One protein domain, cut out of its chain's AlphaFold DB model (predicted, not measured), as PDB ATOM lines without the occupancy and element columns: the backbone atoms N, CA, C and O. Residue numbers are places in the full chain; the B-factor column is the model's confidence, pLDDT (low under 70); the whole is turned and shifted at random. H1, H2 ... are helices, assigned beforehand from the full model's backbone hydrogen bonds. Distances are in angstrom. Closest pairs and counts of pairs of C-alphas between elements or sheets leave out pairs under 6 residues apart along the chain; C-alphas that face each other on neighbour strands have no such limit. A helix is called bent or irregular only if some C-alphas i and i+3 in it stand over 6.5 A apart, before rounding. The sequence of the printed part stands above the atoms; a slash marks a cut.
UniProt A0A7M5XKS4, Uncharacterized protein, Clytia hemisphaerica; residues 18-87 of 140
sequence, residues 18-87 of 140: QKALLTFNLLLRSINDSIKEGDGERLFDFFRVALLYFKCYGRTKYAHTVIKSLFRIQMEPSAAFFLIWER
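This is residues 18 to 87 of the 140 residues of an uncharacterized protein of Clytia hemisphaerica (UniProt A0A7M5XKS4). Helices H1, H2 and H3 zigzag as two Vs in a slab, and short H4 turns back from H3 to the beginning of H2, closing a triangle. Residues 18 to 26 of H1 stick out. The all-helix printed part has 70 residues, four helices in number order and no named strand. It is only just compact, close to loose: radius of gyration of the C-alphas 13.1 A, spans 44 by 29 by 13 A.

Start at H1, residues 18 to 37; residues 27 to 35 alone touch H2, residues 40 to 56, a hairpin. Its closest C-alphas, Ser 34 and Leu 43, are 6.0 A apart. H2 and H3, residues 60 to 75, form another hairpin, closest at C-alphas Leu 51 and Ala 63, 5.4 A. H4, residues 77 to 85, is irregular, C-alphas 78 and 81 being 7.2 A apart. It touches H3 at residues 72 to 74 alone, closest at C-alphas Ile 73 and Ala 80, 4.6 A. Every O i to N i+4 pair is within hydrogen-bond range in H1 and H3, 12 of 13 in H2, 3 of 5 in H4.

Find C-alpha 18 at (55.056, -7.099, -29.220); H1 runs 28.3 A, H2 24.5 A, H3 21.9 A. H4 ends at C-alpha 85, (38.008, 16.609, -11.342).

The printed part has no cut, its links are tight, and no printed residue is under 70.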
ATOM      1  N   GLN A  18      54.687  -7.138 -30.638       95.94
ATOM      2  CA  GLN A  18      55.056  -7.099 -29.220       95.94
ATOM      3  C   GLN A  18      55.247  -5.667 -28.712       95.94
ATOM      4  O   GLN A  18      54.763  -5.337 -27.629       95.94
ATOM      5  N   LYS A  19      55.898  -4.806 -29.506       95.06
ATOM      6  CA  LYS A  19      56.046  -3.377 -29.204       95.06
ATOM      7  C   LYS A  19      54.678  -2.704 -29.090       95.06
ATOM      8  O   LYS A  19      54.401  -2.087 -28.068       95.06
ATOM      9  N   ALA A  20      53.799  -2.892 -30.076       92.81
ATOM     10  CA  ALA A  20      52.455  -2.314 -30.061       92.81
ATOM     11  C   ALA A  20      51.630  -2.782 -28.849       92.81
ATOM     12  O   ALA A  20      51.005  -1.964 -28.168       92.81
ATOM     13  N   LEU A  21      51.673  -4.081 -28.541       94.69
ATOM     14  CA  LEU A  21      50.995  -4.662 -27.385       94.69
ATOM     15  C   LEU A  21      51.510  -4.051 -26.076       94.69
ATOM     16  O   LEU A  21      50.706  -3.655 -25.230       94.69
ATOM     17  N   LEU A  22      52.829  -3.950 -25.904       96.31
ATOM     18  CA  LEU A  22      53.433  -3.370 -24.705       96.31
ATOM     19  C   LEU A  22      53.057  -1.893 -24.554       96.31
ATOM     20  O   LEU A  22      52.599  -1.491 -23.485       96.31
ATOM     21  N   THR A  23      53.185  -1.100 -25.621       93.50
ATOM     22  CA  THR A  23      52.822   0.322 -25.616       93.50
ATOM     23  C   THR A  23      51.358   0.520 -25.231       93.50
ATOM     24  O   THR A  23      51.056   1.348 -24.373       93.50
ATOM     25  N   PHE A  24      50.445  -0.273 -25.799       92.00
ATOM     26  CA  PHE A  24      49.025  -0.184 -25.468       92.00
ATOM     27  C   PHE A  24      48.736  -0.577 -24.011       92.00
ATOM     28  O   PHE A  24      47.978   0.104 -23.324       92.00
ATOM     29  N   ASN A  25      49.381  -1.628 -23.496       94.94
ATOM     30  CA  ASN A  25      49.234  -2.022 -22.093       94.94
ATOM     31  C   ASN A  25      49.761  -0.950 -21.126       94.94
ATOM     32  O   ASN A  25      49.123  -0.671 -20.111       94.94
ATOM     33  N   LEU A  26      50.893  -0.315 -21.441       94.88
ATOM     34  CA  LEU A  26      51.436   0.788 -20.642       94.88
ATOM     35  C   LEU A  26      50.517   2.016 -20.660       94.88
ATOM     36  O   LEU A  26      50.350   2.669 -19.626       94.88
ATOM     37  N   LEU A  27      49.874   2.291 -21.798       92.62
ATOM     38  CA  LEU A  27      48.864   3.339 -21.920       92.62
ATOM     39  C   LEU A  27      47.658   3.056 -21.011       92.62
ATOM     40  O   LEU A  27      47.292   3.901 -20.199       92.62
ATOM     41  N   LEU A  28      47.085   1.848 -21.082       93.12
ATOM     42  CA  LEU A  28      45.962   1.445 -20.226       93.12
ATOM     43  C   LEU A  28      46.323   1.485 -18.738       93.12
ATOM     44  O   LEU A  28      45.535   1.950 -17.913       93.12
ATOM     45  N   ARG A  29      47.531   1.036 -18.384       94.75
ATOM     46  CA  ARG A  29      48.027   1.114 -17.006       94.75
ATOM     47  C   ARG A  29      48.140   2.561 -16.537       94.75
ATOM     48  O   ARG A  29      47.772   2.843 -15.404       94.75
ATOM     49  N   SER A  30      48.594   3.459 -17.405       93.94
ATOM     50  CA  SER A  30      48.702   4.884 -17.098       93.94
ATOM     51  C   SER A  30      47.340   5.548 -16.903       93.94
ATOM     52  O   SER A  30      47.196   6.358 -15.998       93.94
ATOM     53  N   ILE A  31      46.328   5.165 -17.687       93.12
ATOM     54  CA  ILE A  31      44.945   5.627 -17.488       93.12
ATOM     55  C   ILE A  31      44.415   5.168 -16.124       93.12
ATOM     56  O   ILE A  31      43.860   5.966 -15.372       93.12
ATOM     57  N   ASN A  32      44.612   3.892 -15.781       93.38
ATOM     58  CA  ASN A  32      44.186   3.353 -14.485       93.38
ATOM     59  C   ASN A  32      44.898   4.031 -13.309       93.38
ATOM     60  O   ASN A  32      44.290   4.248 -12.264       93.38
ATOM     61  N   ASP A  33      46.176   4.350 -13.475       94.94
ATOM     62  CA  ASP A  33      46.975   5.088 -12.501       94.94
ATOM     63  C   ASP A  33      46.447   6.520 -12.310       94.94
ATOM     64  O   ASP A  33      46.164   6.917 -11.183       94.94
ATOM     65  N   SER A  34      46.163   7.244 -13.401       94.44
ATOM     66  CA  SER A  34      45.502   8.558 -13.346       94.44
ATOM     67  C   SER A  34      44.166   8.512 -12.610       94.44
ATOM     68  O   SER A  34      43.888   9.391 -11.800       94.44
ATOM     69  N   ILE A  35      43.355   7.473 -12.847       94.50
ATOM     70  CA  ILE A  35      42.088   7.285 -12.130       94.50
ATOM     71  C   ILE A  35      42.338   7.117 -10.634       94.50
ATOM     72  O   ILE A  35      41.684   7.794  -9.850       94.50
ATOM     73  N   LYS A  36      43.277   6.249 -10.241       94.44
ATOM     74  CA  LYS A  36      43.590   5.958  -8.832       94.44
ATOM     75  C   LYS A  36      44.131   7.165  -8.076       94.44
ATOM     76  O   LYS A  36      43.743   7.372  -6.925       94.44
ATOM     77  N   GLU A  37      44.984   7.957  -8.714       93.81
ATOM     78  CA  GLU A  37      45.544   9.179  -8.129       93.81
ATOM     79  C   GLU A  37      44.578  10.373  -8.212       93.81
ATOM     80  O   GLU A  37      44.707  11.320  -7.443       93.81
ATOM     81  N   GLY A  38      43.545  10.302  -9.060       92.81
ATOM     82  CA  GLY A  38      42.581  11.393  -9.260       92.81
ATOM     83  C   GLY A  38      43.124  12.526 -10.136       92.81
ATOM     84  O   GLY A  38      42.704  13.674 -10.002       92.81
ATOM     85  N   ASP A  39      44.068  12.212 -11.022       94.12
ATOM     86  CA  ASP A  39      44.689  13.162 -11.943       94.12
ATOM     87  C   ASP A  39      43.826  13.317 -13.205       94.12
ATOM     88  O   ASP A  39      43.893  12.526 -14.156       94.12
ATOM     89  N   GLY A  40      42.967  14.336 -13.183       92.31
ATOM     90  CA  GLY A  40      42.046  14.634 -14.275       92.31
ATOM     91  C   GLY A  40      42.738  15.169 -15.525       92.31
ATOM     92  O   GLY A  40      42.333  14.817 -16.632       92.31
ATOM     93  N   GLU A  41      43.794  15.968 -15.385       93.06
ATOM     94  CA  GLU A  41      44.499  16.554 -16.532       93.06
ATOM     95  C   GLU A  41      45.151  15.459 -17.378       93.06
ATOM     96  O   GLU A  41      44.886  15.354 -18.583       93.06
ATOM     97  N   ARG A  42      45.894  14.556 -16.726       93.31
ATOM     98  CA  ARG A  42      46.524  13.408 -17.392       93.31
ATOM     99  C   ARG A  42      45.486  12.475 -18.020       93.31
ATOM    100  O   ARG A  42      45.709  11.949 -19.113       93.31
ATOM    101  N   LEU A  43      44.322  12.299 -17.386       93.81
ATOM    102  CA  LEU A  43      43.221  11.532 -17.976       93.81
ATOM    103  C   LEU A  43      42.725  12.160 -19.292       93.81
ATOM    104  O   LEU A  43      42.446  11.439 -20.254       93.81
ATOM    105  N   PHE A  44      42.633  13.488 -19.366       92.56
ATOM    106  CA  PHE A  44      42.186  14.181 -20.577       92.56
ATOM    107  C   PHE A  44      43.200  14.138 -21.716       92.56
ATOM    108  O   PHE A  44      42.798  14.019 -22.880       92.56
ATOM    109  N   ASP A  45      44.494  14.145 -21.410       92.56
ATOM    110  CA  ASP A  45      45.522  13.881 -22.415       92.56
ATOM    111  C   ASP A  45      45.383  12.475 -23.002       92.56
ATOM    112  O   ASP A  45      45.421  12.299 -24.227       92.56
ATOM    113  N   PHE A  46      45.079  11.474 -22.170       92.94
ATOM    114  CA  PHE A  46      44.757  10.141 -22.676       92.94
ATOM    115  C   PHE A  46      43.478  10.108 -23.506       92.94
ATOM    116  O   PHE A  46      43.431   9.388 -24.504       92.94
ATOM    117  N   PHE A  47      42.458  10.902 -23.176       91.69
ATOM    118  CA  PHE A  47      41.262  11.005 -24.011       91.69
ATOM    119  C   PHE A  47      41.547  11.590 -25.396       91.69
ATOM    120  O   PHE A  47      40.949  11.128 -26.370       91.69
ATOM    121  N   ARG A  48      42.494  12.527 -25.532       91.81
ATOM    122  CA  ARG A  48      42.926  13.027 -26.853       91.81
ATOM    123  C   ARG A  48      43.534  11.910 -27.704       91.81
ATOM    124  O   ARG A  48      43.187  11.777 -28.876       91.81
ATOM    125  N   VAL A  49      44.373  11.061 -27.108       92.44
ATOM    126  CA  VAL A  49      44.949   9.889 -27.793       92.44
ATOM    127  C   VAL A  49      43.872   8.840 -28.096       92.44
ATOM    128  O   VAL A  49      43.791   8.325 -29.212       92.44
ATOM    129  N   ALA A  50      42.990   8.556 -27.136       91.38
ATOM    130  CA  ALA A  50      41.894   7.604 -27.298       91.38
ATOM    131  C   ALA A  50      40.903   8.038 -28.388       91.38
ATOM    132  O   ALA A  50      40.352   7.188 -29.083       91.38
ATOM    133  N   LEU A  51      40.710   9.343 -28.600       94.44
ATOM    134  CA  LEU A  51      39.873   9.857 -29.684       94.44
ATOM    135  C   LEU A  51      40.379   9.415 -31.064       94.44
ATOM    136  O   LEU A  51      39.575   9.012 -31.908       94.44
ATOM    137  N   LEU A  52      41.699   9.446 -31.283       92.81
ATOM    138  CA  LEU A  52      42.310   8.954 -32.521       92.81
ATOM    139  C   LEU A  52      42.031   7.462 -32.695       92.81
ATOM    140  O   LEU A  52      41.594   7.035 -33.762       92.81
ATOM    141  N   TYR A  53      42.191   6.691 -31.619       91.88
ATOM    142  CA  TYR A  53      41.870   5.268 -31.613       91.88
ATOM    143  C   TYR A  53      40.393   5.028 -31.967       91.88
ATOM    144  O   TYR A  53      40.083   4.275 -32.890       91.88
ATOM    145  N   PHE A  54      39.457   5.719 -31.315       94.12
ATOM    146  CA  PHE A  54      38.031   5.564 -31.599       94.12
ATOM    147  C   PHE A  54      37.672   5.928 -33.040       94.12
ATOM    148  O   PHE A  54      36.838   5.251 -33.642       94.12
ATOM    149  N   LYS A  55      38.322   6.943 -33.617       93.56
ATOM    150  CA  LYS A  55      38.141   7.304 -35.027       93.56
ATOM    151  C   LYS A  55      38.660   6.208 -35.962       93.56
ATOM    152  O   LYS A  55      37.920   5.794 -36.851       93.56
ATOM    153  N   CYS A  56      39.879   5.709 -35.742       94.12
ATOM    154  CA  CYS A  56      40.493   4.678 -36.585       94.12
ATOM    155  C   CYS A  56      39.694   3.366 -36.601       94.12
ATOM    156  O   CYS A  56      39.566   2.742 -37.648       94.12
ATOM    157  N   TYR A  57      39.113   2.970 -35.465       93.31
ATOM    158  CA  TYR A  57      38.337   1.730 -35.341       93.31
ATOM    159  C   TYR A  57      36.816   1.919 -35.529       93.31
ATOM    160  O   TYR A  57      36.037   1.031 -35.180       93.31
ATOM    161  N   GLY A  58      36.360   3.075 -36.033       93.38
ATOM    162  CA  GLY A  58      34.940   3.321 -36.334       93.38
ATOM    163  C   GLY A  58      34.018   3.378 -35.106       93.38
ATOM    164  O   GLY A  58      32.809   3.166 -35.200       93.38
ATOM    165  N   ARG A  59      34.564   3.666 -33.923       95.25
ATOM    166  CA  ARG A  59      33.844   3.729 -32.642       95.25
ATOM    167  C   ARG A  59      33.239   5.119 -32.410       95.25
ATOM    168  O   ARG A  59      33.603   5.837 -31.481       95.25
ATOM    169  N   THR A  60      32.275   5.485 -33.254       93.62
ATOM    170  CA  THR A  60      31.681   6.837 -33.319       93.62
ATOM    171  C   THR A  60      31.024   7.302 -32.020       93.62
ATOM    172  O   THR A  60      31.192   8.458 -31.644       93.62
ATOM    173  N   LYS A  61      30.331   6.411 -31.296       94.50
ATOM    174  CA  LYS A  61      29.693   6.742 -30.007       94.50
ATOM    175  C   LYS A  61      30.716   7.225 -28.975       94.50
ATOM    176  O   LYS A  61      30.533   8.276 -28.372       94.50
ATOM    177  N   TYR A  62      31.816   6.490 -28.820       93.31
ATOM    178  CA  TYR A  62      32.879   6.834 -27.876       93.31
ATOM    179  C   TYR A  62      33.638   8.090 -28.314       93.31
ATOM    180  O   TYR A  62      33.878   8.976 -27.496       93.31
ATOM    181  N   ALA A  63      33.932   8.217 -29.614       95.12
ATOM    182  CA  ALA A  63      34.540   9.424 -30.172       95.12
ATOM    183  C   ALA A  63      33.683  10.673 -29.900       95.12
ATOM    184  O   ALA A  63      34.202  11.696 -29.457       95.12
ATOM    185  N   HIS A  64      32.366  10.579 -30.101       95.19
ATOM    186  CA  HIS A  64      31.436  11.674 -29.835       95.19
ATOM    187  C   HIS A  64      31.445  12.095 -28.359       95.19
ATOM    188  O   HIS A  64      31.548  13.286 -28.067       95.19
ATOM    189  N   THR A  65      31.401  11.140 -27.425       93.38
ATOM    190  CA  THR A  65      31.447  11.429 -25.981       93.38
ATOM    191  C   THR A  65      32.738  12.141 -25.574       93.38
ATOM    192  O   THR A  65      32.700  13.091 -24.784       93.38
ATOM    193  N   VAL A  66      33.878  11.724 -26.135       93.94
ATOM    194  CA  VAL A  66      35.174  12.362 -25.871       93.94
ATOM    195  C   VAL A  66      35.220  13.779 -26.441       93.94
ATOM    196  O   VAL A  66      35.564  14.707 -25.709       93.94
ATOM    197  N   ILE A  67      34.807  13.975 -27.698       95.25
ATOM    198  CA  ILE A  67      34.749  15.308 -28.325       95.25
ATOM    199  C   ILE A  67      33.850  16.239 -27.514       95.25
ATOM    200  O   ILE A  67      34.251  17.355 -27.197       95.25
ATOM    201  N   LYS A  68      32.660  15.771 -27.124       93.94
ATOM    202  CA  LYS A  68      31.725  16.552 -26.308       93.94
ATOM    203  C   LYS A  68      32.340  16.944 -24.963       93.94
ATOM    204  O   LYS A  68      32.158  18.075 -24.526       93.94
ATOM    205  N   SER A  69      33.080  16.040 -24.322       92.19
ATOM    206  CA  SER A  69      33.758  16.325 -23.050       92.19
ATOM    207  C   SER A  69      34.849  17.388 -23.212       92.19
ATOM    208  O   SER A  69      34.870  18.352 -22.453       92.19
ATOM    209  N   LEU A  70      35.705  17.246 -24.229       92.94
ATOM    210  CA  LEU A  70      36.764  18.215 -24.539       92.94
ATOM    211  C   LEU A  70      36.187  19.595 -24.885       92.94
ATOM    212  O   LEU A  70      36.670  20.610 -24.393       92.94
ATOM    213  N   PHE A  71      35.117  19.621 -25.680       94.31
ATOM    214  CA  PHE A  71      34.436  20.850 -26.072       94.31
ATOM    215  C   PHE A  71      33.847  21.595 -24.871       94.31
ATOM    216  O   PHE A  71      34.031  22.802 -24.755       94.31
ATOM    217  N   ARG A  72      33.174  20.891 -23.949       92.31
ATOM    218  CA  ARG A  72      32.595  21.519 -22.746       92.31
ATOM    219  C   ARG A  72      33.655  22.160 -21.856       92.31
ATOM    220  O   ARG A  72      33.438  23.262 -21.376       92.31
ATOM    221  N   ILE A  73      34.801  21.504 -21.692       91.69
ATOM    222  CA  ILE A  73      35.922  22.046 -20.912       91.69
ATOM    223  C   ILE A  73      36.460  23.337 -21.530       91.69
ATOM    224  O   ILE A  73      36.793  24.266 -20.804       91.69
ATOM    225  N   GLN A  74      36.527  23.417 -22.861       90.56
ATOM    226  CA  GLN A  74      37.001  24.623 -23.544       90.56
ATOM    227  C   GLN A  74      35.971  25.757 -23.551       90.56
ATOM    228  O   GLN A  74      36.351  26.919 -23.439       90.56
ATOM    229  N   MET A  75      34.685  25.435 -23.703       92.62
ATOM    230  CA  MET A  75      33.621  26.436 -23.833       92.62
ATOM    231  C   MET A  75      33.143  27.007 -22.502       92.62
ATOM    232  O   MET A  75      32.632  28.123 -22.474       92.62
ATOM    233  N   GLU A  76      33.305  26.267 -21.406       93.06
ATOM    234  CA  GLU A  76      32.831  26.671 -20.085       93.06
ATOM    235  C   GLU A  76      33.987  26.686 -19.069       93.06
ATOM    236  O   GLU A  76      34.072  25.803 -18.211       93.06
ATOM    237  N   PRO A  77      34.891  27.689 -19.123       89.69
ATOM    238  CA  PRO A  77      36.042  27.759 -18.219       89.69
ATOM    239  C   PRO A  77      35.649  27.777 -16.739       89.69
ATOM    240  O   PRO A  77      36.370  27.243 -15.901       89.69
ATOM    241  N   SER A  78      34.481  28.344 -16.418       92.62
ATOM    242  CA  SER A  78      33.921  28.363 -15.062       92.62
ATOM    243  C   SER A  78      33.596  26.967 -14.525       92.62
ATOM    244  O   SER A  78      33.721  26.739 -13.326       92.62
ATOM    245  N   ALA A  79      33.197  26.033 -15.393       92.38
ATOM    246  CA  ALA A  79      32.874  24.655 -15.025       92.38
ATOM    247  C   ALA A  79      33.999  23.664 -15.356       92.38
ATOM    248  O   ALA A  79      33.926  22.506 -14.950       92.38
ATOM    249  N   ALA A  80      35.041  24.089 -16.077       91.69
ATOM    250  CA  ALA A  80      36.136  23.232 -16.523       91.69
ATOM    251  C   ALA A  80      36.794  22.470 -15.364       91.69
ATOM    252  O   ALA A  80      37.050  21.274 -15.487       91.69
ATOM    253  N   PHE A  81      36.987  23.137 -14.223       92.25
ATOM    254  CA  PHE A  81      37.500  22.501 -13.012       92.25
ATOM    255  C   PHE A  81      36.579  21.368 -12.524       92.25
ATOM    256  O   PHE A  81      36.999  20.234 -12.336       92.25
ATOM    257  N   PHE A  82      35.277  21.590 -12.406       91.56
ATOM    258  CA  PHE A  82      34.383  20.506 -11.990       91.56
ATOM    259  C   PHE A  82      34.342  19.372 -13.029       91.56
ATOM    260  O   PHE A  82      34.513  18.204 -12.694       91.56
ATOM    261  N   LEU A  83      34.277  19.700 -14.323       91.50
ATOM    262  CA  LEU A  83      34.228  18.714 -15.414       91.50
ATOM    263  C   LEU A  83      35.469  17.811 -15.520       91.50
ATOM    264  O   LEU A  83      35.376  16.697 -16.062       91.50
ATOM    265  N   ILE A  84      36.625  18.300 -15.071       93.00
ATOM    266  CA  ILE A  84      37.876  17.544 -15.070       93.00
ATOM    267  C   ILE A  84      37.989  16.685 -13.804       93.00
ATOM    268  O   ILE A  84      38.272  15.490 -13.918       93.00
ATOM    269  N   TRP A  85      37.729  17.258 -12.627       91.25
ATOM    270  CA  TRP A  85      38.008  16.609 -11.342       91.25
ATOM    271  C   TRP A  85      36.834  15.784 -10.772       91.25
ATOM    272  O   TRP A  85      37.085  14.797 -10.083       91.25
ATOM    273  N   GLU A  86      35.569  16.051 -11.132       89.44
ATOM    274  CA  GLU A  86      34.390  15.253 -10.704       89.44
ATOM    275  C   GLU A  86      34.269  13.887 -11.413       89.44
ATOM    276  O   GLU A  86      33.240  13.211 -11.377       89.44
ATOM    277  N   ARG A  87      35.331  13.446 -12.090       90.75
ATOM    278  CA  ARG A  87      35.380  12.151 -12.783       90.75
ATOM    279  C   ARG A  87      35.785  10.998 -11.885       90.75
ATOM    280  O   ARG A  87      35.718   9.846 -12.322       90.75
TER     281      ARG A  87